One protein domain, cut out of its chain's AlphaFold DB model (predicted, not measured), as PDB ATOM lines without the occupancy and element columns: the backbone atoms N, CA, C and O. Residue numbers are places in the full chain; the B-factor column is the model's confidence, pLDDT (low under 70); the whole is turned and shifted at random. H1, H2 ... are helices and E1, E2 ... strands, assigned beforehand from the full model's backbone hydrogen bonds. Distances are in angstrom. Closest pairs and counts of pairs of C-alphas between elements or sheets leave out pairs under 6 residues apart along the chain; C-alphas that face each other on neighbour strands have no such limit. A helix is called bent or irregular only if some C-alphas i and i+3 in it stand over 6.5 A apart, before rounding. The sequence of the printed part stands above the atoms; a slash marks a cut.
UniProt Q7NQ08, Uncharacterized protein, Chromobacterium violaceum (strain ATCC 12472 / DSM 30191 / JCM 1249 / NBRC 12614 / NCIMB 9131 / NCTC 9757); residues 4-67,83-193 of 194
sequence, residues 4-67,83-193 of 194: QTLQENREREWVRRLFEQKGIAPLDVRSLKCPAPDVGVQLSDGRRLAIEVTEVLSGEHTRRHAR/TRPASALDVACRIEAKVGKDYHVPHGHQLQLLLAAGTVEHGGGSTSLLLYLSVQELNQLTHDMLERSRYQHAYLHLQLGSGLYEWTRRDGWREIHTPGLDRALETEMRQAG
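What this domain is: This is residues 4 to 67 and 83 to 193 of the 194 residues of an uncharacterized protein of Chromobacterium violaceum (strain ATCC 12472 / DSM 30191 / JCM 1249 / NBRC 12614 / NCIMB 9131 / NCTC 9757) (UniProt Q7NQ08). One twisted sheet of seven strands makes the core: it curls round the long helix H1 on one face, and H3 and H4 run side by side over the other face. H2 sits beyond H3, away from the sheet, and residues 182 to 193, most of them in H5, stick out as a free arm that adds to the length. The printed part has 175 residues with five named helices and seven named strands, in the order H1 E1 E2 E3 H2 H3 E4 H4 E5 E6 E7 H5, and its class is mixed, helices and strands. The sheet's order is E1 E2 E3 E4 E5 E6 E7, mixed, with E3, E4 and E5 parallel and the other neighbours antiparallel. The whole is compact, with a radius of gyration of the C-alphas of 16.7 A and spans of 56 by 45 by 37 A.

Where its parts are: H1, residues 4 to 21, begins at C-alpha 4 at (-45.722, 37.286, -10.695) and is 26.0 A long. E1 is residues 28 to 31, E2 residues 39 to 42, and E3 residues 48 to 56, 24.8 A long. H2 is residues 60 to 67, and after the cut H3 is residues 88 to 99, 16.2 A long. E4, residues 109 to 117, is 24.6 A long, from C-alpha 109 at (-36.276, 17.160, -18.755). H4, residues 135 to 148, is 19.2 A long and irregular: C-alphas 141 and 144 are 7.8 A apart. E5 is residues 153 to 158, 16.6 A long, E6 residues 164 to 168 and E7 residues 172 to 175. H5, residues 181 to 191, is 15.9 A long and ends at C-alpha 191 at (-80.258, 16.767, -33.541).

How they stand to each other: H1 is on the sheet, which curls round it; the closest C-alphas of H1 and E3 are those of Glu 11 and Val 53, 6.2 A. E1, E2 and E3 form a meander, each strand the antiparallel neighbour of the one before, with N 30 and O 40 at 3.0 A and N 41 and O 49 at 2.9 A. E3 and E4 are parallel, with N 52 and O 112 at 2.9 A. E4, H4 and E5 form a strand-helix-strand unit, two parallel neighbour strands with a helix between, and its crossover is right-handed; N 115 and O 155 are 2.8 A apart. E5, E6 and E7 form a second meander, with N 165 and O 156 at 2.9 A and N 174 and O 166 at 2.9 A. H3 and H4 lie on the same face of the sheet, at heights over the sheet of 9.5 A and 8.2 A. They touch at a shallow tilt of 10 degrees, the same way, closest at the C-alphas of Ala 88 and Leu 138, 5.3 A. H2 is not on the sheet; it touches residues 89 to 94 of H3 alone, closest at the C-alphas of His 61 and Asp 90, 5.0 A, and is only just about perpendicular to H3 at 72 degrees. H1 and H5 are apart. In H1, H2, H3 and H5 every O i to N i+4 pair is within hydrogen-bond range, and in H4 8 of 10 are.

The domain as a whole: The two C-alphas farthest apart are those of Asp 102 and Gly 193, 56.1 A. Without the free stretch the body spans 42 by 35 by 34 A. Residues 68 to 82 are not printed, and C-alphas 67 and 83 are 18.4 A apart across this cut. The link from E4 to H4, residues 118 to 134, is long. The mean pLDDT of the printed part is 82.7; residues 58 to 67, 83 to 86, 119 to 132, 161 to 162 and 178 to 193 are under 70.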
ATOM      1  N   GLN A   4     -46.491  38.497 -10.429       87.00
ATOM      2  CA  GLN A   4     -45.722  37.286 -10.695       87.00
ATOM      3  C   GLN A   4     -46.560  36.022 -10.475       87.00
ATOM      4  O   GLN A   4     -46.599  35.158 -11.344       87.00
ATOM      5  N   THR A   5     -47.293  35.929  -9.362       88.81
ATOM      6  CA  THR A   5     -48.177  34.785  -9.095       88.81
ATOM      7  C   THR A   5     -49.282  34.683 -10.146       88.81
ATOM      8  O   THR A   5     -49.626  33.583 -10.576       88.81
ATOM      9  N   LEU A   6     -49.832  35.816 -10.596       88.56
ATOM     10  CA  LEU A   6     -50.834  35.838 -11.668       88.56
ATOM     11  C   LEU A   6     -50.267  35.312 -12.991       88.56
ATOM     12  O   LEU A   6     -50.920  34.506 -13.654       88.56
ATOM     13  N   GLN A   7     -49.053  35.729 -13.352       88.81
ATOM     14  CA  GLN A   7     -48.365  35.242 -14.542       88.81
ATOM     15  C   GLN A   7     -48.092  33.734 -14.454       88.81
ATOM     16  O   GLN A   7     -48.490  32.995 -15.352       88.81
ATOM     17  N   GLU A   8     -47.516  33.268 -13.345       93.25
ATOM     18  CA  GLU A   8     -47.223  31.850 -13.116       93.25
ATOM     19  C   GLU A   8     -48.502  30.991 -13.172       93.25
ATOM     20  O   GLU A   8     -48.511  29.902 -13.749       93.25
ATOM     21  N   ASN A   9     -49.610  31.479 -12.603       93.06
ATOM     22  CA  ASN A   9     -50.910  30.808 -12.682       93.06
ATOM     23  C   ASN A   9     -51.409  30.704 -14.130       93.06
ATOM     24  O   ASN A   9     -51.913  29.653 -14.528       93.06
ATOM     25  N   ARG A  10     -51.254  31.778 -14.912       91.50
ATOM     26  CA  ARG A  10     -51.677  31.852 -16.314       91.50
ATOM     27  C   ARG A  10     -50.869  30.909 -17.206       91.50
ATOM     28  O   ARG A  10     -51.446  30.190 -18.013       91.50
ATOM     29  N   GLU A  11     -49.555  30.855 -17.019       94.62
ATOM     30  CA  GLU A  11     -48.667  29.957 -17.766       94.62
ATOM     31  C   GLU A  11     -48.993  28.488 -17.487       94.62
ATOM     32  O   GLU A  11     -49.129  27.695 -18.420       94.62
ATOM     33  N   ARG A  12     -49.215  28.125 -16.214       96.12
ATOM     34  CA  ARG A  12     -49.653  26.767 -15.858       96.12
ATOM     35  C   ARG A  12     -51.009  26.421 -16.459       96.12
ATOM     36  O   ARG A  12     -51.198  25.289 -16.891       96.12
ATOM     37  N   GLU A  13     -51.939  27.368 -16.489       94.44
ATOM     38  CA  GLU A  13     -53.255  27.159 -17.091       94.44
ATOM     39  C   GLU A  13     -53.159  26.901 -18.600       94.44
ATOM     40  O   GLU A  13     -53.741  25.941 -19.101       94.44
ATOM     41  N   TRP A  14     -52.355  27.675 -19.330       94.06
ATOM     42  CA  TRP A  14     -52.123  27.428 -20.756       94.06
ATOM     43  C   TRP A  14     -51.480  26.068 -21.025       94.06
ATOM     44  O   TRP A  14     -51.856  25.394 -21.984       94.06
ATOM     45  N   VAL A  15     -50.548  25.643 -20.170       96.31
ATOM     46  CA  VAL A  15     -49.943  24.309 -20.254       96.31
ATOM     47  C   VAL A  15     -50.974  23.213 -19.972       96.31
ATOM     48  O   VAL A  15     -50.993  22.211 -20.682       96.31
ATOM     49  N   ARG A  16     -51.869  23.387 -18.991       94.88
ATOM     50  CA  ARG A  16     -52.944  22.414 -18.727       94.88
ATOM     51  C   ARG A  16     -53.863  22.246 -19.930       94.88
ATOM     52  O   ARG A  16     -54.077  21.111 -20.344       94.88
ATOM     53  N   ARG A  17     -54.320  23.350 -20.525       91.88
ATOM     54  CA  ARG A  17     -55.186  23.324 -21.717       91.88
ATOM     55  C   ARG A  17     -54.522  22.645 -22.911       91.88
ATOM     56  O   ARG A  17     -55.167  21.855 -23.589       91.88
ATOM     57  N   LEU A  18     -53.222  22.881 -23.124       93.62
ATOM     58  CA  LEU A  18     -52.445  22.163 -24.139       93.62
ATOM     59  C   LEU A  18     -52.554  20.640 -23.955       93.62
ATOM     60  O   LEU A  18     -52.803  19.917 -24.918       93.62
ATOM     61  N   PHE A  19     -52.342  20.137 -22.736       93.62
ATOM     62  CA  PHE A  19     -52.382  18.694 -22.476       93.62
ATOM     63  C   PHE A  19     -53.801  18.127 -22.508       93.62
ATOM     64  O   PHE A  19     -53.996  17.052 -23.077       93.62
ATOM     65  N   GLU A  20     -54.781  18.870 -21.995       91.06
ATOM     66  CA  GLU A  20     -56.202  18.537 -22.107       91.06
ATOM     67  C   GLU A  20     -56.606  18.359 -23.573       91.06
ATOM     68  O   GLU A  20     -57.150  17.318 -23.941       91.06
ATOM     69  N   GLN A  21     -56.237  19.305 -24.441       89.06
ATOM     70  CA  GLN A  21     -56.508  19.204 -25.869       89.06
ATOM     71  C   GLN A  21     -55.748  18.041 -26.529       89.06
ATOM     72  O   GLN A  21     -56.262  17.396 -27.436       89.06
ATOM     73  N   LYS A  22     -54.550  17.686 -26.055       90.06
ATOM     74  CA  LYS A  22     -53.849  16.476 -26.526       90.06
ATOM     75  C   LYS A  22     -54.450  15.172 -25.982       90.06
ATOM     76  O   LYS A  22     -53.958  14.105 -26.346       90.06
ATOM     77  N   GLY A  23     -55.467  15.228 -25.118       90.19
ATOM     78  CA  GLY A  23     -56.039  14.054 -24.456       90.19
ATOM     79  C   GLY A  23     -55.065  13.381 -23.484       90.19
ATOM     80  O   GLY A  23     -55.155  12.178 -23.245       90.19
ATOM     81  N   ILE A  24     -54.100  14.136 -22.956       92.00
ATOM     82  CA  ILE A  24     -53.075  13.658 -22.028       92.00
ATOM     83  C   ILE A  24     -53.365  14.283 -20.666       92.00
ATOM     84  O   ILE A  24     -53.450  15.499 -20.555       92.00
ATOM     85  N   ALA A  25     -53.465  13.468 -19.620       93.25
ATOM     86  CA  ALA A  25     -53.574  13.949 -18.245       93.25
ATOM     87  C   ALA A  25     -52.184  13.928 -17.580       93.25
ATOM     88  O   ALA A  25     -51.671  12.840 -17.296       93.25
ATOM     89  N   PRO A  26     -51.534  15.085 -17.348       94.94
ATOM     90  CA  PRO A  26     -50.263  15.118 -16.636       94.94
ATOM     91  C   PRO A  26     -50.428  14.706 -15.171       94.94
ATOM     92  O   PRO A  26     -51.450  14.989 -14.552       94.94
ATOM     93  N   LEU A  27     -49.391  14.089 -14.603       96.31
ATOM     94  CA  LEU A  27     -49.326  13.759 -13.177       96.31
ATOM     95  C   LEU A  27     -49.048  14.995 -12.312       96.31
ATOM     96  O   LEU A  27     -49.555  15.094 -11.200       96.31
ATOM     97  N   ASP A  28     -48.225  15.919 -12.816       96.62
ATOM     98  CA  ASP A  28     -47.860  17.164 -12.134       96.62
ATOM     99  C   ASP A  28     -47.647  18.292 -13.155       96.62
ATOM    100  O   ASP A  28     -47.123  18.057 -14.249       96.62
ATOM    101  N   VAL A  29     -48.040  19.513 -12.782       97.19
ATOM    102  CA  VAL A  29     -47.823  20.760 -13.534       97.19
ATOM    103  C   VAL A  29     -47.490  21.864 -12.537       97.19
ATOM    104  O   VAL A  29     -48.362  22.328 -11.794       97.19
ATOM    105  N   ARG A  30     -46.241  22.332 -12.551       96.62
ATOM    106  CA  ARG A  30     -45.724  23.303 -11.577       96.62
ATOM    107  C   ARG A  30     -44.891  24.388 -12.237       96.62
ATOM    108  O   ARG A  30     -44.222  24.137 -13.232       96.62
ATOM    109  N   SER A  31     -44.890  25.579 -11.653       96.50
ATOM    110  CA  SER A  31     -43.993  26.648 -12.091       96.50
ATOM    111  C   SER A  31     -42.571  26.321 -11.654       96.50
ATOM    112  O   SER A  31     -42.353  25.859 -10.530       96.50
ATOM    113  N   LEU A  32     -41.605  26.537 -12.538       94.44
ATOM    114  CA  LEU A  32     -40.192  26.497 -12.183       94.44
ATOM    115  C   LEU A  32     -39.708  27.928 -11.948       94.44
ATOM    116  O   LEU A  32     -40.404  28.903 -12.225       94.44
ATOM    117  N   LYS A  33     -38.515  28.060 -11.375       91.06
ATOM    118  CA  LYS A  33     -37.911  29.365 -11.114       91.06
ATOM    119  C   LYS A  33     -36.767  29.602 -12.085       91.06
ATOM    120  O   LYS A  33     -35.988  28.692 -12.369       91.06
ATOM    121  N   CYS A  34     -36.666  30.843 -12.558       85.56
ATOM    122  CA  CYS A  34     -35.521  31.331 -13.321       85.56
ATOM    123  C   CYS A  34     -34.212  30.891 -12.629       85.56
ATOM    124  O   CYS A  34     -34.121  31.013 -11.402       85.56
ATOM    125  N   PRO A  35     -33.219  30.353 -13.361       89.00
ATOM    126  CA  PRO A  35     -33.059  30.364 -14.823       89.00
ATOM    127  C   PRO A  35     -33.667  29.165 -15.578       89.00
ATOM    128  O   PRO A  35     -33.329  28.943 -16.742       89.00
ATOM    129  N   ALA A  36     -34.531  28.365 -14.948       92.94
ATOM    130  CA  ALA A  36     -35.271  27.314 -15.648       92.94
ATOM    131  C   ALA A  36     -36.388  27.897 -16.546       92.94
ATOM    132  O   ALA A  36     -36.784  29.045 -16.335       92.94
ATOM    133  N   PRO A  37     -36.902  27.121 -17.525       94.88
ATOM    134  CA  PRO A  37     -38.111  27.476 -18.278       94.88
ATOM    135  C   PRO A  37     -39.332  27.608 -17.364       94.88
ATOM    136  O   PRO A  37     -39.332  27.034 -16.283       94.88
ATOM    137  N   ASP A  38     -40.386  28.287 -17.798       96.50
ATOM    138  CA  ASP A  38     -41.493  28.696 -16.915       96.50
ATOM    139  C   ASP A  38     -42.225  27.544 -16.189       96.50
ATOM    140  O   ASP A  38     -42.565  27.660 -15.006       96.50
ATOM    141  N   VAL A  39     -42.472  26.410 -16.862       97.94
ATOM    142  CA  VAL A  39     -43.323  25.325 -16.333       97.94
ATOM    143  C   VAL A  39     -42.663  23.952 -16.453       97.94
ATOM    144  O   VAL A  39     -42.149  23.567 -17.497       97.94
ATOM    145  N   GLY A  40     -42.724  23.163 -15.382       97.56
ATOM    146  CA  GLY A  40     -42.341  21.756 -15.351       97.56
ATOM    147  C   GLY A  40     -43.568  20.850 -15.395       97.56
ATOM    148  O   GLY A  40     -44.546  21.103 -14.690       97.56
ATOM    149  N   VAL A  41     -43.502  19.785 -16.193       98.12
ATOM    150  CA  VAL A  41     -44.588  18.807 -16.349       98.12
ATOM    151  C   VAL A  41     -44.057  17.389 -16.193       98.12
ATOM    152  O   VAL A  41     -43.023  17.042 -16.768       98.12
ATOM    153  N   GLN A  42     -44.785  16.559 -15.449       97.56
ATOM    154  CA  GLN A  42     -44.527  15.124 -15.351       97.56
ATOM    155  C   GLN A  42     -45.673  14.341 -15.991       97.56
ATOM    156  O   GLN A  42     -46.837  14.553 -15.656       97.56
ATOM    157  N   LEU A  43     -45.344  13.428 -16.902       96.50
ATOM    158  CA  LEU A  43     -46.312  12.567 -17.579       96.50
ATOM    159  C   LEU A  43     -46.325  11.156 -16.975       96.50
ATOM    160  O   LEU A  43     -45.369  10.729 -16.322       96.50
ATOM    161  N   SER A  44     -47.416  10.423 -17.207       94.56
ATOM    162  CA  SER A  44     -47.610   9.048 -16.721       94.56
ATOM    163  C   SER A  44     -46.665   8.028 -17.360       94.56
ATOM    164  O   SER A  44     -46.347   7.020 -16.738       94.56
ATOM    165  N   ASP A  45     -46.160   8.318 -18.559       93.50
ATOM    166  CA  ASP A  45     -45.147   7.518 -19.261       93.50
ATOM    167  C   ASP A  45     -43.714   7.732 -18.729       93.50
ATOM    168  O   ASP A  45     -42.751   7.194 -19.274       93.50
ATOM    169  N   GLY A  46     -43.557   8.524 -17.663       94.19
ATOM    170  CA  GLY A  46     -42.275   8.819 -17.028       94.19
ATOM    171  C   GLY A  46     -41.514   9.992 -17.648       94.19
ATOM    172  O   GLY A  46     -40.513  10.424 -17.067       94.19
ATOM    173  N   ARG A  47     -41.974  10.558 -18.775       96.06
ATOM    174  CA  ARG A  47     -41.344  11.749 -19.359       96.06
ATOM    175  C   ARG A  47     -41.498  12.961 -18.447       96.06
ATOM    176  O   ARG A  47     -42.517  13.162 -17.780       96.06
ATOM    177  N   ARG A  48     -40.465  13.801 -18.463       97.62
ATOM    178  CA  ARG A  48     -40.415  15.082 -17.759       97.62
ATOM    179  C   ARG A  48     -40.152  16.184 -18.766       97.62
ATOM    180  O   ARG A  48     -39.239  16.067 -19.581       97.62
ATOM    181  N   LEU A  49     -40.951  17.237 -18.722       98.00
ATOM    182  CA  LEU A  49     -40.904  18.328 -19.687       98.00
ATOM    183  C   LEU A  49     -40.617  19.632 -18.951       98.00
ATOM    184  O   LEU A  49     -41.165  19.866 -17.875       98.00
ATOM    185  N   ALA A  50     -39.762  20.464 -19.529       97.88
ATOM    186  CA  ALA A  50     -39.567  21.845 -19.117       97.88
ATOM    187  C   ALA A  50     -40.046  22.729 -20.272       97.88
ATOM    188  O   ALA A  50     -39.470  22.705 -21.360       97.88
ATOM    189  N   ILE A  51     -41.143  23.439 -20.053       98.19
ATOM    190  CA  ILE A  51     -41.876  24.185 -21.064       98.19
ATOM    191  C   ILE A  51     -41.640  25.667 -20.813       98.19
ATOM    192  O   ILE A  51     -42.059  26.203 -19.789       98.19
ATOM    193  N   GLU A  52     -40.977  26.316 -21.763       97.75
ATOM    194  CA  GLU A  52     -40.987  27.770 -21.842       97.75
ATOM    195  C   GLU A  52     -42.323  28.208 -22.423       97.75
ATOM    196  O   GLU A  52     -42.740  27.716 -23.475       97.75
ATOM    197  N   VAL A  53     -42.982  29.150 -21.766       96.06
ATOM    198  CA  VAL A  53     -44.287  29.645 -22.166       96.06
ATOM    199  C   VAL A  53     -44.148  31.064 -22.689       96.06
ATOM    200  O   VAL A  53     -43.323  31.886 -22.276       96.06
ATOM    201  N   THR A  54     -44.936  31.367 -23.708       92.69
ATOM    202  CA  THR A  54     -44.945  32.702 -24.253       92.69
ATOM    203  C   THR A  54     -46.247  33.051 -24.925       92.69
ATOM    204  O   THR A  54     -46.796  32.275 -25.690       92.69
ATOM    205  N   GLU A  55     -46.691  34.273 -24.687       89.56
ATOM    206  CA  GLU A  55     -47.809  34.872 -25.396       89.56
ATOM    207  C   GLU A  55     -47.338  35.376 -26.771       89.56
ATOM    208  O   GLU A  55     -46.219  35.896 -26.879       89.56
ATOM    209  N   VAL A  56     -48.163  35.172 -27.802       85.25
ATOM    210  CA  VAL A  56     -48.016  35.761 -29.141       85.25
ATOM    211  C   VAL A  56     -49.114  36.795 -29.307       85.25
ATOM    212  O   VAL A  56     -50.302  36.459 -29.308       85.25
ATOM    213  N   LEU A  57     -48.707  38.052 -29.454       79.81
ATOM    214  CA  LEU A  57     -49.625  39.169 -29.630       79.81
ATOM    215  C   LEU A  57     -49.636  39.618 -31.086       79.81
ATOM    216  O   LEU A  57     -48.659  39.483 -31.821       79.81
ATOM    217  N   SER A  58     -50.753  40.195 -31.512       69.88
ATOM    218  CA  SER A  58     -50.830  40.742 -32.858       69.88
ATOM    219  C   SER A  58     -49.940  41.967 -33.061       69.88
ATOM    220  O   SER A  58     -49.842  42.852 -32.202       69.88
ATOM    221  N   GLY A  59     -49.329  42.030 -34.249       67.31
ATOM    222  CA  GLY A  59     -48.469  43.127 -34.663       67.31
ATOM    223  C   GLY A  59     -47.156  43.155 -33.889       67.31
ATOM    224  O   GLY A  59     -46.469  44.177 -33.896       67.31
ATOM    225  N   GLU A  60     -46.805  42.058 -33.220       67.38
ATOM    226  CA  GLU A  60     -45.557  41.892 -32.491       67.38
ATOM    227  C   GLU A  60     -44.349  42.103 -33.408       67.38
ATOM    228  O   GLU A  60     -43.436  42.856 -33.050       67.38
ATOM    229  N   HIS A  61     -44.386  41.557 -34.627       66.00
ATOM    230  CA  HIS A  61     -43.362  41.805 -35.639       66.00
ATOM    231  C   HIS A  61     -43.251  43.304 -35.961       66.00
ATOM    232  O   HIS A  61     -42.179  43.902 -35.840       66.00
ATOM    233  N   THR A  62     -44.369  43.953 -36.295       69.88
ATOM    234  CA  THR A  62     -44.387  45.384 -36.641       69.88
ATOM    235  C   THR A  62     -43.870  46.251 -35.496       69.88
ATOM    236  O   THR A  62     -43.004  47.093 -35.719       69.88
ATOM    237  N   ARG A  63     -44.325  46.020 -34.258       67.62
ATOM    238  CA  ARG A  63     -43.894  46.778 -33.069       67.62
ATOM    239  C   ARG A  63     -42.403  46.600 -32.791       67.62
ATOM    240  O   ARG A  63     -41.716  47.568 -32.468       67.62
ATOM    241  N   ARG A  64     -41.877  45.380 -32.933       65.62
ATOM    242  CA  ARG A  64     -40.452  45.099 -32.706       65.62
ATOM    243  C   ARG A  64     -39.567  45.756 -33.763       65.62
ATOM    244  O   ARG A  64     -38.514  46.296 -33.422       65.62
ATOM    245  N   HIS A  65     -39.991  45.748 -35.025       63.59
ATOM    246  CA  HIS A  65     -39.262  46.397 -36.115       63.59
ATOM    247  C   HIS A  65     -39.418  47.927 -36.119       63.59
ATOM    248  O   HIS A  65     -38.456  48.621 -36.446       63.59
ATOM    249  N   ALA A  66     -40.562  48.463 -35.681       60.81
ATOM    250  CA  ALA A  66     -40.750  49.895 -35.444       60.81
ATOM    251  C   ALA A  66     -39.801  50.398 -34.348       60.81
ATOM    252  O   ALA A  66     -39.052  51.335 -34.590       60.81
ATOM    253  N   ARG A  67     -39.692  49.688 -33.213       54.91
ATOM    254  CA  ARG A  67     -38.709  50.013 -32.160       54.91
ATOM    255  C   ARG A  67     -37.256  49.945 -32.638       54.91
ATOM    256  O   ARG A  67     -36.433  50.736 -32.191       54.91
ATOM    257  N   THR A  83     -56.700  46.457 -35.364       47.69
ATOM    258  CA  THR A  83     -56.338  45.213 -34.712       47.69
ATOM    259  C   THR A  83     -56.215  44.160 -35.808       47.69
ATOM    260  O   THR A  83     -57.155  43.462 -36.165       47.69
ATOM    261  N   ARG A  84     -55.048  44.128 -36.461       56.59
ATOM    262  CA  ARG A  84     -54.697  43.082 -37.427       56.59
ATOM    263  C   ARG A  84     -54.683  41.745 -36.711       56.59
ATOM    264  O   ARG A  84     -54.376  41.749 -35.533       56.59
ATOM    265  N   PRO A  85     -54.970  40.614 -37.350       60.59
ATOM    266  CA  PRO A  85     -54.755  39.326 -36.713       60.59
ATOM    267  C   PRO A  85     -53.275  39.019 -36.515       60.59
ATOM    268  O   PRO A  85     -52.444  39.528 -37.269       60.59
ATOM    269  N   ALA A  86     -52.941  38.208 -35.504       68.88
ATOM    270  CA  ALA A  86     -51.574  37.711 -35.399       68.88
ATOM    271  C   ALA A  86     -51.282  36.776 -36.587       68.88
ATOM    272  O   ALA A  86     -52.157  36.056 -37.076       68.88
ATOM    273  N   SER A  87     -50.049  36.837 -37.073       80.75
ATOM    274  CA  SER A  87     -49.589  36.201 -38.309       80.75
ATOM    275  C   SER A  87     -48.460  35.202 -38.045       80.75
ATOM    276  O   SER A  87     -47.875  35.176 -36.959       80.75
ATOM    277  N   ALA A  88     -48.090  34.409 -39.055       86.75
ATOM    278  CA  ALA A  88     -46.921  33.530 -38.970       86.75
ATOM    279  C   ALA A  88     -45.620  34.312 -38.675       86.75
ATOM    280  O   ALA A  88     -44.732  33.799 -37.994       86.75
ATOM    281  N   LEU A  89     -45.532  35.578 -39.104       87.81
ATOM    282  CA  LEU A  89     -44.420  36.479 -38.781       87.81
ATOM    283  C   LEU A  89     -44.372  36.862 -37.297       87.81
ATOM    284  O   LEU A  89     -43.281  36.950 -36.734       87.81
ATOM    285  N   ASP A  90     -45.520  37.072 -36.649       87.00
ATOM    286  CA  ASP A  90     -45.570  37.363 -35.210       87.00
ATOM    287  C   ASP A  90     -45.082  36.149 -34.403       87.00
ATOM    288  O   ASP A  90     -44.243  36.283 -33.508       87.00
ATOM    289  N   VAL A  91     -45.507  34.945 -34.806       90.00
ATOM    290  CA  VAL A  91     -45.016  33.675 -34.246       90.00
ATOM    291  C   VAL A  91     -43.501  33.539 -34.442       90.00
ATOM    292  O   VAL A  91     -42.779  33.256 -33.483       90.00
ATOM    293  N   ALA A  92     -43.000  33.790 -35.655       92.50
ATOM    294  CA  ALA A  92     -41.573  33.732 -35.962       92.50
ATOM    295  C   ALA A  92     -40.756  34.713 -35.110       92.50
ATOM    296  O   ALA A  92     -39.743  34.332 -34.524       92.50
ATOM    297  N   CYS A  93     -41.237  35.951 -34.963       89.69
ATOM    298  CA  CYS A  93     -40.628  36.960 -34.098       89.69
ATOM    299  C   CYS A  93     -40.520  36.487 -32.645       89.69
ATOM    300  O   CYS A  93     -39.498  36.717 -31.986       89.69
ATOM    301  N   ARG A  94     -41.559  35.817 -32.133       90.88
ATOM    302  CA  ARG A  94     -41.546  35.315 -30.760       90.88
ATOM    303  C   ARG A  94     -40.590  34.146 -30.580       90.88
ATOM    304  O   ARG A  94     -39.855  34.123 -29.593       90.88
ATOM    305  N   ILE A  95     -40.555  33.227 -31.541       94.56
ATOM    306  CA  ILE A  95     -39.600  32.114 -31.567       94.56
ATOM    307  C   ILE A  95     -38.168  32.652 -31.577       94.56
ATOM    308  O   ILE A  95     -37.373  32.259 -30.726       94.56
ATOM    309  N   GLU A  96     -37.854  33.614 -32.447       94.31
ATOM    310  CA  GLU A  96     -36.528  34.241 -32.524       94.31
ATOM    311  C   GLU A  96     -36.078  34.795 -31.156       94.31
ATOM    312  O   GLU A  96     -34.939  34.609 -30.732       94.31
ATOM    313  N   ALA A  97     -36.991  35.419 -30.399       91.44
ATOM    314  CA  ALA A  97     -36.696  35.932 -29.056       91.44
ATOM    315  C   ALA A  97     -36.419  34.845 -27.998       91.44
ATOM    316  O   ALA A  97     -35.956  35.169 -26.900       91.44
ATOM    317  N   LYS A  98     -36.752  33.582 -28.279       92.81
ATOM    318  CA  LYS A  98     -36.647  32.462 -27.333       92.81
ATOM    319  C   LYS A  98     -35.555  31.460 -27.708       92.81
ATOM    320  O   LYS A  98     -34.994  30.856 -26.799       92.81
ATOM    321  N   VAL A  99     -35.225  31.285 -28.991       91.00
ATOM    322  CA  VAL A  99     -34.238  30.279 -29.447       91.00
ATOM    323  C   VAL A  99     -32.806  30.548 -28.973       91.00
ATOM    324  O   VAL A  99     -32.038  29.603 -28.837       91.00
ATOM    325  N   GLY A 100     -32.458  31.805 -28.680       84.88
ATOM    326  CA  GLY A 100     -31.132  32.192 -28.181       84.88
ATOM    327  C   GLY A 100     -30.988  32.218 -26.657       84.88
ATOM    328  O   GLY A 100     -29.934  32.600 -26.156       84.88
ATOM    329  N   LYS A 101     -32.038  31.875 -25.901       89.44
ATOM    330  CA  LYS A 101     -31.995  31.935 -24.438       89.44
ATOM    331  C   LYS A 101     -31.374  30.675 -23.847       89.44
ATOM    332  O   LYS A 101     -31.768  29.560 -24.186       89.44
ATOM    333  N   ASP A 102     -30.442  30.867 -22.919       88.12
ATOM    334  CA  ASP A 102     -29.752  29.765 -22.258       88.12
ATOM    335  C   ASP A 102     -30.436  29.375 -20.944       88.12
ATOM    336  O   ASP A 102     -30.112  29.863 -19.862       88.12
ATOM    337  N   TYR A 103     -31.439  28.508 -21.055       90.19
ATOM    338  CA  TYR A 103     -32.161  27.997 -19.896       90.19
ATOM    339  C   TYR A 103     -31.389  26.888 -19.181       90.19
ATOM    340  O   TYR A 103     -30.839  25.969 -19.811       90.19
ATOM    341  N   HIS A 104     -31.465  26.902 -17.848       93.69
ATOM    342  CA  HIS A 104     -31.051  25.776 -17.018       93.69
ATOM    343  C   HIS A 104     -32.156  24.716 -16.995       93.69
ATOM    344  O   HIS A 104     -33.055  24.727 -16.155       93.69
ATOM    345  N   VAL A 105     -32.107  23.807 -17.967       93.12
ATOM    346  CA  VAL A 105     -33.071  22.709 -18.083       93.12
ATOM    347  C   VAL A 105     -32.767  21.664 -17.005       93.12
ATOM    348  O   VAL A 105     -31.661  21.115 -17.011       93.12
ATOM    349  N   PRO A 106     -33.709  21.354 -16.092       92.38
ATOM    350  CA  PRO A 106     -33.468  20.363 -15.050       92.38
ATOM    351  C   PRO A 106     -33.124  18.988 -15.636       92.38
ATOM    352  O   PRO A 106     -33.651  18.589 -16.678       92.38
ATOM    353  N   HIS A 107     -32.262  18.230 -14.952       91.44
ATOM    354  CA  HIS A 107     -31.788  16.936 -15.449       91.44
ATOM    355  C   HIS A 107     -32.948  16.000 -15.840       91.44
ATOM    356  O   HIS A 107     -33.946  15.867 -15.120       91.44
ATOM    357  N   GLY A 108     -32.812  15.354 -17.001       91.88
ATOM    358  CA  GLY A 108     -33.813  14.444 -17.558       91.88
ATOM    359  C   GLY A 108     -35.072  15.119 -18.115       91.88
ATOM    360  O   GLY A 108     -35.985  14.402 -18.515       91.88
ATOM    361  N   HIS A 109     -35.151  16.457 -18.140       95.25
ATOM    362  CA  HIS A 109     -36.276  17.160 -18.755       95.25
ATOM    363  C   HIS A 109     -36.031  17.435 -20.240       95.25
ATOM    364  O   HIS A 109     -34.929  17.790 -20.660       95.25
ATOM    365  N   GLN A 110     -37.092  17.315 -21.030       96.06
ATOM    366  CA  GLN A 110     -37.118  17.734 -22.426       96.06
ATOM    367  C   GLN A 110     -37.535  19.202 -22.513       96.06
ATOM    368  O   GLN A 110     -38.588  19.572 -21.993       96.06
ATOM    369  N   LEU A 111     -36.722  20.028 -23.172       96.88
ATOM    370  CA  LEU A 111     -37.036  21.440 -23.376       96.88
ATOM    371  C   LEU A 111     -38.059  21.599 -24.506       96.88
ATOM    372  O   LEU A 111     -37.824  21.152 -25.634       96.88
ATOM    373  N   GLN A 112     -39.174  22.257 -24.205       97.75
ATOM    374  CA  GLN A 112     -40.261  22.525 -25.144       97.75
ATOM    375  C   GLN A 112     -40.679  23.996 -25.092       97.75
ATOM    376  O   GLN A 112     -40.432  24.683 -24.102       97.75
ATOM    377  N   LEU A 113     -41.296  24.474 -26.169       98.12
ATOM    378  CA  LEU A 113     -41.821  25.835 -26.280       98.12
ATOM    379  C   LEU A 113     -43.342  25.795 -26.439       98.12
ATOM    380  O   LEU A 113     -43.848  25.062 -27.282       98.12
ATOM    381  N   LEU A 114     -44.069  26.610 -25.682       97.69
ATOM    382  CA  LEU A 114     -45.499  26.848 -25.863       97.69
ATOM    383  C   LEU A 114     -45.740  28.310 -26.237       97.69
ATOM    384  O   LEU A 114     -45.525  29.214 -25.432       97.69
ATOM    385  N   LEU A 115     -46.237  28.524 -27.451       94.75
ATOM    386  CA  LEU A 115     -46.758  29.790 -27.948       94.75
ATOM    387  C   LEU A 115     -48.276  29.809 -27.706       94.75
ATOM    388  O   LEU A 115     -49.036  29.124 -28.389       94.75
ATOM    389  N   ALA A 116     -48.717  30.565 -26.707       91.31
ATOM    390  CA  ALA A 116     -50.123  30.829 -26.435       91.31
ATOM    391  C   ALA A 116     -50.574  32.044 -27.250       91.31
ATOM    392  O   ALA A 116     -50.030  33.135 -27.096       91.31
ATOM    393  N   ALA A 117     -51.567  31.863 -28.112       85.50
ATOM    394  CA  ALA A 117     -52.086  32.931 -28.959       85.50
ATOM    395  C   ALA A 117     -53.601  33.084 -28.795       85.50
ATOM    396  O   ALA A 117     -54.269  32.187 -28.278       85.50
ATOM    397  N   GLY A 118     -54.147  34.223 -29.229       74.06
ATOM    398  CA  GLY A 118     -55.573  34.521 -29.063       74.06
ATOM    399  C   GLY A 118     -55.975  34.612 -27.590       74.06
ATOM    400  O   GLY A 118     -57.011  34.103 -27.190       74.06
ATOM    401  N   THR A 119     -55.123  35.190 -26.755       65.25
ATOM    402  CA  THR A 119     -55.373  35.383 -25.327       65.25
ATOM    403  C   THR A 119     -56.179  36.663 -25.100       65.25
ATOM    404  O   THR A 119     -56.008  37.657 -25.801       65.25
ATOM    405  N   VAL A 120     -57.083  36.653 -24.119       57.34
ATOM    406  CA  VAL A 120     -57.805  37.866 -23.708       57.34
ATOM    407  C   VAL A 120     -56.981  38.558 -22.624       57.34
ATOM    408  O   VAL A 120     -56.848  38.036 -21.513       57.34
ATOM    409  N   GLU A 121     -56.405  39.719 -22.933       51.09
ATOM    410  CA  GLU A 121     -55.780  40.563 -21.913       51.09
ATOM    411  C   GLU A 121     -56.851  41.105 -20.951       51.09
ATOM    412  O   GLU A 121     -57.911  41.579 -21.364       51.09
ATOM    413  N   HIS A 122     -56.584  41.058 -19.644       39.44
ATOM    414  CA  HIS A 122     -57.408  41.767 -18.667       39.44
ATOM    415  C   HIS A 122     -57.115  43.273 -18.770       39.44
ATOM    416  O   HIS A 122     -56.059  43.725 -18.339       39.44
ATOM    417  N   GLY A 123     -58.067  44.046 -19.303       39.09
ATOM    418  CA  GLY A 123     -58.130  45.507 -19.138       39.09
ATOM    419  C   GLY A 123     -57.847  46.370 -20.374       39.09
ATOM    420  O   GLY A 123     -58.043  47.580 -20.307       39.09
ATOM    421  N   GLY A 124     -57.455  45.787 -21.505       37.72
ATOM    422  CA  GLY A 124     -57.343  46.467 -22.800       37.72
ATOM    423  C   GLY A 124     -58.239  45.774 -23.819       37.72
ATOM    424  O   GLY A 124     -58.347  44.554 -23.788       37.72
ATOM    425  N   GLY A 125     -58.925  46.547 -24.666       38.12
ATOM    426  CA  GLY A 125     -59.943  46.066 -25.605       38.12
ATOM    427  C   GLY A 125     -59.614  44.715 -26.241       38.12
ATOM    428  O   GLY A 125     -58.549  44.534 -26.832       38.12
ATOM    429  N   SER A 126     -60.561  43.785 -26.091       41.88
ATOM    430  CA  SER A 126     -60.526  42.441 -26.655       41.88
ATOM    431  C   SER A 126     -60.072  42.486 -28.108       41.88
ATOM    432  O   SER A 126     -60.777  42.991 -28.981       41.88
ATOM    433  N   THR A 127     -58.885  41.954 -28.367       44.00
ATOM    434  CA  THR A 127     -58.439  41.658 -29.724       44.00
ATOM    435  C   THR A 127     -58.415  40.158 -29.898       44.00
ATOM    436  O   THR A 127     -57.379  39.534 -30.098       44.00
ATOM    437  N   SER A 128     -59.616  39.580 -29.812       45.66
ATOM    438  CA  SER A 128     -59.917  38.278 -30.391       45.66
ATOM    439  C   SER A 128     -59.515  38.326 -31.855       45.66
ATOM    440  O   SER A 128     -60.171  38.970 -32.674       45.66
ATOM    441  N   LEU A 129     -58.402  37.697 -32.182       51.34
ATOM    442  CA  LEU A 129     -57.871  37.737 -33.525       51.34
ATOM    443  C   LEU A 129     -57.728  36.323 -34.039       51.34
ATOM    444  O   LEU A 129     -56.915  35.542 -33.551       51.34
ATOM    445  N   LEU A 130     -58.568  36.031 -35.029       53.44
ATOM    446  CA  LEU A 130     -58.488  34.848 -35.867       53.44
ATOM    447  C   LEU A 130     -57.080  34.790 -36.449       53.44
ATOM    448  O   LEU A 130     -56.725  35.627 -37.276       53.44
ATOM    449  N   LEU A 131     -56.265  33.838 -36.005       60.28
ATOM    450  CA  LEU A 131     -54.979  33.624 -36.642       60.28
ATOM    451  C   LEU A 131     -55.231  33.034 -38.027       60.28
ATOM    452  O   LEU A 131     -55.807  31.954 -38.147       60.28
ATOM    453  N   TYR A 132     -54.799  33.735 -39.069       64.38
ATOM    454  CA  TYR A 132     -54.753  33.169 -40.411       64.38
ATOM    455  C   TYR A 132     -53.367  32.559 -40.600       64.38
ATOM    456  O   TYR A 132     -52.417  33.250 -40.964       64.38
ATOM    457  N   LEU A 133     -53.228  31.282 -40.241       74.06
ATOM    458  CA  LEU A 133     -51.946  30.587 -40.262       74.06
ATOM    459  C   LEU A 133     -51.917  29.553 -41.370       74.06
ATOM    460  O   LEU A 133     -52.633  28.557 -41.337       74.06
ATOM    461  N   SER A 134     -51.015  29.766 -42.319       85.69
ATOM    462  CA  SER A 134     -50.574  28.703 -43.206       85.69
ATOM    463  C   SER A 134     -49.488  27.891 -42.504       85.69
ATOM    464  O   SER A 134     -48.446  28.425 -42.121       85.69
ATOM    465  N   VAL A 135     -49.699  26.579 -42.367       90.56
ATOM    466  CA  VAL A 135     -48.670  25.647 -41.873       90.56
ATOM    467  C   VAL A 135     -47.411  25.703 -42.744       90.56
ATOM    468  O   VAL A 135     -46.293  25.616 -42.236       90.56
ATOM    469  N   GLN A 136     -47.576  25.896 -44.057       92.50
ATOM    470  CA  GLN A 136     -46.456  26.057 -44.979       92.50
ATOM    471  C   GLN A 136     -45.645  27.313 -44.648       92.50
ATOM    472  O   GLN A 136     -44.424  27.242 -44.555       92.50
ATOM    473  N   GLU A 137     -46.316  28.444 -44.427       92.38
ATOM    474  CA  GLU A 137     -45.658  29.709 -44.090       92.38
ATOM    475  C   GLU A 137     -44.978  29.643 -42.713       92.38
ATOM    476  O   GLU A 137     -43.827  30.054 -42.569       92.38
ATOM    477  N   LEU A 138     -45.636  29.044 -41.712       92.94
ATOM    478  CA  LEU A 138     -45.038  28.787 -40.397       92.94
ATOM    479  C   LEU A 138     -43.745  27.977 -40.516       92.94
ATOM    480  O   LEU A 138     -42.739  28.330 -39.899       92.94
ATOM    481  N   ASN A 139     -43.749  26.910 -41.315       96.62
ATOM    482  CA  ASN A 139     -42.554  26.107 -41.552       96.62
ATOM    483  C   ASN A 139     -41.459  26.905 -42.261       96.62
ATOM    484  O   ASN A 139     -40.330  26.921 -41.777       96.62
ATOM    485  N   GLN A 140     -41.793  27.616 -43.340       96.38
ATOM    486  CA  GLN A 140     -40.838  28.446 -44.084       96.38
ATOM    487  C   GLN A 140     -40.146  29.481 -43.198       96.38
ATOM    488  O   GLN A 140     -38.948  29.709 -43.337       96.38
ATOM    489  N   LEU A 141     -40.889  30.105 -42.284       95.38
ATOM    490  CA  LEU A 141     -40.347  31.157 -41.434       95.38
ATOM    491  C   LEU A 141     -39.590  30.618 -40.221       95.38
ATOM    492  O   LEU A 141     -38.666  31.278 -39.763       95.38
ATOM    493  N   THR A 142     -39.987  29.474 -39.654       96.69
ATOM    494  CA  THR A 142     -39.567  29.106 -38.288       96.69
ATOM    495  C   THR A 142     -38.805  27.796 -38.163       96.69
ATOM    496  O   THR A 142     -38.145  27.600 -37.139       96.69
ATOM    497  N   HIS A 143     -38.862  26.919 -39.171       97.12
ATOM    498  CA  HIS A 143     -38.297  25.574 -39.073       97.12
ATOM    499  C   HIS A 143     -36.795  25.609 -38.773       97.12
ATOM    500  O   HIS A 143     -36.382  25.093 -37.737       97.12
ATOM    501  N   ASP A 144     -36.007  26.310 -39.589       96.88
ATOM    502  CA  ASP A 144     -34.549  26.399 -39.426       96.88
ATOM    503  C   ASP A 144     -34.142  26.991 -38.068       96.88
ATOM    504  O   ASP A 144     -33.159  26.563 -37.456       96.88
ATOM    505  N   MET A 145     -34.900  27.974 -37.564       96.25
ATOM    506  CA  MET A 145     -34.635  28.587 -36.259       96.25
ATOM    507  C   MET A 145     -34.861  27.594 -35.118       96.25
ATOM    508  O   MET A 145     -34.041  27.497 -34.203       96.25
ATOM    509  N   LEU A 146     -35.971  26.853 -35.162       97.00
ATOM    510  CA  LEU A 146     -36.299  25.848 -34.155       97.00
ATOM    511  C   LEU A 146     -35.364  24.638 -34.245       97.00
ATOM    512  O   LEU A 146     -34.909  24.147 -33.211       97.00
ATOM    513  N   GLU A 147     -35.015  24.200 -35.454       96.81
ATOM    514  CA  GLU A 147     -34.097  23.086 -35.696       96.81
ATOM    515  C   GLU A 147     -32.704  23.374 -35.117       96.81
ATOM    516  O   GLU A 147     -32.106  22.519 -34.461       96.81
ATOM    517  N   ARG A 148     -32.204  24.604 -35.261       95.19
ATOM    518  CA  ARG A 148     -30.910  25.014 -34.689       95.19
ATOM    519  C   ARG A 148     -30.959  25.299 -33.187       95.19
ATOM    520  O   ARG A 148     -29.913  25.430 -32.557       95.19
ATOM    521  N   SER A 149     -32.152  25.411 -32.605       95.31
ATOM    522  CA  SER A 149     -32.334  25.696 -31.178       95.31
ATOM    523  C   SER A 149     -32.165  24.447 -30.300       95.31
ATOM    524  O   SER A 149     -31.956  23.340 -30.792       95.31
ATOM    525  N   ARG A 150     -32.296  24.601 -28.977       95.25
ATOM    526  CA  ARG A 150     -32.339  23.481 -28.014       95.25
ATOM    527  C   ARG A 150     -33.737  22.872 -27.846       95.25
ATOM    528  O   ARG A 150     -33.866  21.832 -27.197       95.25
ATOM    529  N   TYR A 151     -34.778  23.504 -28.392       96.75
ATOM    530  CA  TYR A 151     -36.144  22.999 -28.283       96.75
ATOM    531  C   TYR A 151     -36.287  21.678 -29.049       96.75
ATOM    532  O   TYR A 151     -35.762  21.499 -30.153       96.75
ATOM    533  N   GLN A 152     -36.973  20.725 -28.423       95.62
ATOM    534  CA  GLN A 152     -37.268  19.412 -29.007       95.62
ATOM    535  C   GLN A 152     -38.655  19.401 -29.652       95.62
ATOM    536  O   GLN A 152     -38.849  18.774 -30.689       95.62
ATOM    537  N   HIS A 153     -39.588  20.135 -29.046       96.69
ATOM    538  CA  HIS A 153     -40.944  20.351 -29.531       96.69
ATOM    539  C   HIS A 153     -41.323  21.819 -29.345       96.69
ATOM    540  O   HIS A 153     -40.883  22.459 -28.383       96.69
ATOM    541  N   ALA A 154     -42.176  22.322 -30.229       97.81
ATOM    542  CA  ALA A 154     -42.877  23.577 -30.015       97.81
ATOM    543  C   ALA A 154     -44.373  23.381 -30.261       97.81
ATOM    544  O   ALA A 154     -44.771  22.576 -31.100       97.81
ATOM    545  N   TYR A 155     -45.192  24.121 -29.530       96.69
ATOM    546  CA  TYR A 155     -46.635  24.136 -29.691       96.69
ATOM    547  C   TYR A 155     -47.103  25.553 -29.937       96.69
ATOM    548  O   TYR A 155     -46.606  26.490 -29.314       96.69
ATOM    549  N   LEU A 156     -48.092  25.690 -30.805       93.88
ATOM    550  CA  LEU A 156     -48.858  26.910 -30.976       93.88
ATOM    551  C   LEU A 156     -50.306  26.567 -30.652       93.88
ATOM    552  O   LEU A 156     -50.939  25.797 -31.371       93.88
ATOM    553  N   HIS A 157     -50.791  27.088 -29.532       91.12
ATOM    554  CA  HIS A 157     -52.113  26.783 -29.003       91.12
ATOM    555  C   HIS A 157     -52.977  28.042 -29.023       91.12
ATOM    556  O   HIS A 157     -52.634  29.060 -28.404       91.12
ATOM    557  N   LEU A 158     -54.093  27.964 -29.750       86.12
ATOM    558  CA  LEU A 158     -55.083  29.029 -29.823       86.12
ATOM    559  C   LEU A 158     -55.964  28.938 -28.584       86.12
ATOM    560  O   LEU A 158     -56.822  28.072 -28.477       86.12
ATOM    561  N   GLN A 159     -55.751  29.848 -27.637       81.38
ATOM    562  CA  GLN A 159     -56.470  29.860 -26.362       81.38
ATOM    563  C   GLN A 159     -57.960  30.204 -26.533       81.38
ATOM    564  O   GLN A 159     -58.757  29.960 -25.625       81.38
ATOM    565  N   LEU A 160     -58.322  30.761 -27.692       73.00
ATOM    566  CA  LEU A 160     -59.684  30.905 -28.188       73.00
ATOM    567  C   LEU A 160     -59.868  29.977 -29.399       73.00
ATOM    568  O   LEU A 160     -59.241  30.182 -30.438       73.00
ATOM    569  N   GLY A 161     -60.751  28.985 -29.269       69.69
ATOM    570  CA  GLY A 161     -61.028  27.983 -30.303       69.69
ATOM    571  C   GLY A 161     -60.344  26.642 -30.034       69.69
ATOM    572  O   GLY A 161     -60.029  26.319 -28.894       69.69
ATOM    573  N   SER A 162     -60.161  25.848 -31.090       69.88
ATOM    574  CA  SER A 162     -59.609  24.486 -31.031       69.88
ATOM    575  C   SER A 162     -58.311  24.320 -31.827       69.88
ATOM    576  O   SER A 162     -57.865  23.199 -32.055       69.88
ATOM    577  N   GLY A 163     -57.690  25.409 -32.284       85.12
ATOM    578  CA  GLY A 163     -56.459  25.318 -33.065       85.12
ATOM    579  C   GLY A 163     -55.278  24.907 -32.190       85.12
ATOM    580  O   GLY A 163     -54.870  25.649 -31.295       85.12
ATOM    581  N   LEU A 164     -54.694  23.749 -32.480       90.44
ATOM    582  CA  LEU A 164     -53.446  23.308 -31.873       90.44
ATOM    583  C   LEU A 164     -52.494  22.864 -32.968       90.44
ATOM    584  O   LEU A 164     -52.813  21.986 -33.760       90.44
ATOM    585  N   TYR A 165     -51.300  23.437 -32.968       93.38
ATOM    586  CA  TYR A 165     -50.234  23.062 -33.878       93.38
ATOM    587  C   TYR A 165     -49.046  22.557 -33.076       93.38
ATOM    588  O   TYR A 165     -48.745  23.051 -31.988       93.38
ATOM    589  N   GLU A 166     -48.355  21.575 -33.631       96.06
ATOM    590  CA  GLU A 166     -47.152  20.990 -33.058       96.06
ATOM    591  C   GLU A 166     -46.048  21.020 -34.095       96.06
ATOM    592  O   GLU A 166     -46.256  20.640 -35.244       96.06
ATOM    593  N   TRP A 167     -44.874  21.448 -33.659       97.94
ATOM    594  CA  TRP A 167     -43.639  21.331 -34.400       97.94
ATOM    595  C   TRP A 167     -42.760  20.254 -33.790       97.94
ATOM    596  O   TRP A 167     -42.555  20.204 -32.571       97.94
ATOM    597  N   THR A 168     -42.179  19.440 -34.662       96.88
ATOM    598  CA  THR A 168     -41.049  18.572 -34.334       96.88
ATOM    599  C   THR A 168     -39.924  18.818 -35.331       96.88
ATOM    600  O   THR A 168     -40.164  19.252 -36.457       96.88
ATOM    601  N   ARG A 169     -38.688  18.475 -34.952       94.62
ATOM    602  CA  ARG A 169     -37.534  18.539 -35.870       94.62
ATOM    603  C   ARG A 169     -37.754  17.754 -37.159       94.62
ATOM    604  O   ARG A 169     -37.272  18.154 -38.205       94.62
ATOM    605  N   ARG A 170     -38.454  16.622 -37.069       94.50
ATOM    606  CA  ARG A 170     -38.648  15.704 -38.191       94.50
ATOM    607  C   ARG A 170     -39.731  16.184 -39.151       94.50
ATOM    608  O   ARG A 170     -39.549  16.089 -40.357       94.50
ATOM    609  N   ASP A 171     -40.851  16.644 -38.604       94.56
ATOM    610  CA  ASP A 171     -42.079  16.845 -39.380       94.56
ATOM    611  C   ASP A 171     -42.369  18.330 -39.650       94.56
ATOM    612  O   ASP A 171     -43.229  18.653 -40.466       94.56
ATOM    613  N   GLY A 172     -41.676  19.244 -38.963       96.56
ATOM    614  CA  GLY A 172     -42.066  20.646 -38.928       96.56
ATOM    615  C   GLY A 172     -43.396  20.852 -38.196       96.56
ATOM    616  O   GLY A 172     -43.857  19.982 -37.455       96.56
ATOM    617  N   TRP A 173     -43.992  22.031 -38.377       96.44
ATOM    618  CA  TRP A 173     -45.330  22.361 -37.906       96.44
ATOM    619  C   TRP A 173     -46.370  21.522 -38.636       96.44
ATOM    620  O   TRP A 173     -46.339  21.409 -39.862       96.44
ATOM    621  N   ARG A 174     -47.333  21.020 -37.874       94.06
ATOM    622  CA  ARG A 174     -48.569  20.401 -38.347       94.06
ATOM    623  C   ARG A 174     -49.712  20.764 -37.413       94.06
ATOM    624  O   ARG A 174     -49.491  20.977 -36.220       94.06
ATOM    625  N   GLU A 175     -50.920  20.811 -37.947       90.50
ATOM    626  CA  GLU A 175     -52.122  20.924 -37.128       90.50
ATOM    627  C   GLU A 175     -52.423  19.578 -36.454       90.50
ATOM    628  O   GLU A 175     -52.280  18.511 -37.056       90.50
ATOM    629  N   ILE A 176     -52.805  19.622 -35.180       87.69
ATOM    630  CA  ILE A 176     -53.291  18.475 -34.423       87.69
ATOM    631  C   ILE A 176     -54.810  18.577 -34.365       87.69
ATOM    632  O   ILE A 176     -55.368  19.321 -33.557       87.69
ATOM    633  N   HIS A 177     -55.485  17.758 -35.162       73.38
ATOM    634  CA  HIS A 177     -56.920  17.562 -35.001       73.38
ATOM    635  C   HIS A 177     -57.176  16.750 -33.734       73.38
ATOM    636  O   HIS A 177     -56.665  15.642 -33.558       73.38
ATOM    637  N   THR A 178     -57.949  17.328 -32.818       61.44
ATOM    638  CA  THR A 178     -58.325  16.654 -31.579       61.44
ATOM    639  C   THR A 178     -59.621  15.878 -31.820       61.44
ATOM    640  O   THR A 178     -60.645  16.508 -32.080       61.44
ATOM    641  N   PRO A 179     -59.633  14.539 -31.695       53.38
ATOM    642  CA  PRO A 179     -60.780  13.705 -32.081       53.38
ATOM    643  C   PRO A 179     -62.055  13.901 -31.229       53.38
ATOM    644  O   PRO A 179     -63.061  13.236 -31.464       53.38
ATOM    645  N   GLY A 180     -62.043  14.796 -30.234       49.47
ATOM    646  CA  GLY A 180     -63.197  15.093 -29.380       49.47
ATOM    647  C   GLY A 180     -64.171  16.138 -29.939       49.47
ATOM    648  O   GLY A 180     -65.349  16.090 -29.591       49.47
ATOM    649  N   LEU A 181     -63.719  17.059 -30.802       50.12
ATOM    650  CA  LEU A 181     -64.570  18.158 -31.283       50.12
ATOM    651  C   LEU A 181     -65.487  17.741 -32.443       50.12
ATOM    652  O   LEU A 181     -66.639  18.171 -32.493       50.12
ATOM    653  N   ASP A 182     -65.017  16.843 -33.314       47.25
ATOM    654  CA  ASP A 182     -65.810  16.340 -34.445       47.25
ATOM    655  C   ASP A 182     -67.074  15.609 -33.967       47.25
ATOM    656  O   ASP A 182     -68.150  15.775 -34.535       47.25
ATOM    657  N   ARG A 183     -66.999  14.882 -32.842       46.16
ATOM    658  CA  ARG A 183     -68.161  14.173 -32.280       46.16
ATOM    659  C   ARG A 183     -69.231  15.092 -31.693       46.16
ATOM    660  O   ARG A 183     -70.408  14.736 -31.736       46.16
ATOM    661  N   ALA A 184     -68.855  16.238 -31.128       48.19
ATOM    662  CA  ALA A 184     -69.814  17.182 -30.555       48.19
ATOM    663  C   ALA A 184     -70.604  17.893 -31.666       48.19
ATOM    664  O   ALA A 184     -71.834  17.918 -31.622       48.19
ATOM    665  N   LEU A 185     -69.908  18.344 -32.716       50.25
ATOM    666  CA  LEU A 185     -70.526  18.975 -33.887       50.25
ATOM    667  C   LEU A 185     -71.381  17.989 -34.703       50.25
ATOM    668  O   LEU A 185     -72.491  18.335 -35.108       50.25
ATOM    669  N   GLU A 186     -70.949  16.734 -34.871       48.97
ATOM    670  CA  GLU A 186     -71.779  15.694 -35.503       48.97
ATOM    671  C   GLU A 186     -73.053  15.378 -34.702       48.97
ATOM    672  O   GLU A 186     -74.093  15.050 -35.284       48.97
ATOM    673  N   THR A 187     -72.998  15.473 -33.370       51.72
ATOM    674  CA  THR A 187     -74.158  15.203 -32.507       51.72
ATOM    675  C   THR A 187     -75.182  16.335 -32.582       51.72
ATOM    676  O   THR A 187     -76.377  16.058 -32.702       51.72
ATOM    677  N   GLU A 188     -74.739  17.594 -32.608       51.06
ATOM    678  CA  GLU A 188     -75.626  18.752 -32.782       51.06
ATOM    679  C   GLU A 188     -76.248  18.796 -34.184       51.06
ATOM    680  O   GLU A 188     -77.458  18.991 -34.315       51.06
ATOM    681  N   MET A 189     -75.482  18.499 -35.240       53.50
ATOM    682  CA  MET A 189     -76.017  18.445 -36.609       53.50
ATOM    683  C   MET A 189     -77.032  17.308 -36.813       53.50
ATOM    684  O   MET A 189     -77.970  17.450 -37.597       53.50
ATOM    685  N   ARG A 190     -76.904  16.189 -36.085       53.72
ATOM    686  CA  ARG A 190     -77.901  15.100 -36.094       53.72
ATOM    687  C   ARG A 190     -79.165  15.411 -35.290       53.72
ATOM    688  O   ARG A 190     -80.190  14.771 -35.531       53.72
ATOM    689  N   GLN A 191     -79.103  16.339 -34.336       51.78
ATOM    690  CA  GLN A 191     -80.258  16.767 -33.541       51.78
ATOM    691  C   GLN A 191     -81.006  17.945 -34.179       51.78
ATOM    692  O   GLN A 191     -82.225  17.993 -34.077       51.78
ATOM    693  N   ALA A 192     -80.314  18.830 -34.902       54.47
ATOM    694  CA  ALA A 192     -80.921  19.944 -35.639       54.47
ATOM    695  C   ALA A 192     -81.617  19.531 -36.957       54.47
ATOM    696  O   ALA A 192     -82.265  20.354 -37.599       54.47
ATOM    697  N   GLY A 193     -81.468  18.270 -37.375       51.75
ATOM    698  CA  GLY A 193     -82.092  17.694 -38.571       51.75
ATOM    699  C   GLY A 193     -83.320  16.812 -38.306       51.75
ATOM    700  O   GLY A 193     -83.623  15.968 -39.150       51.75
TER     701      GLY A 193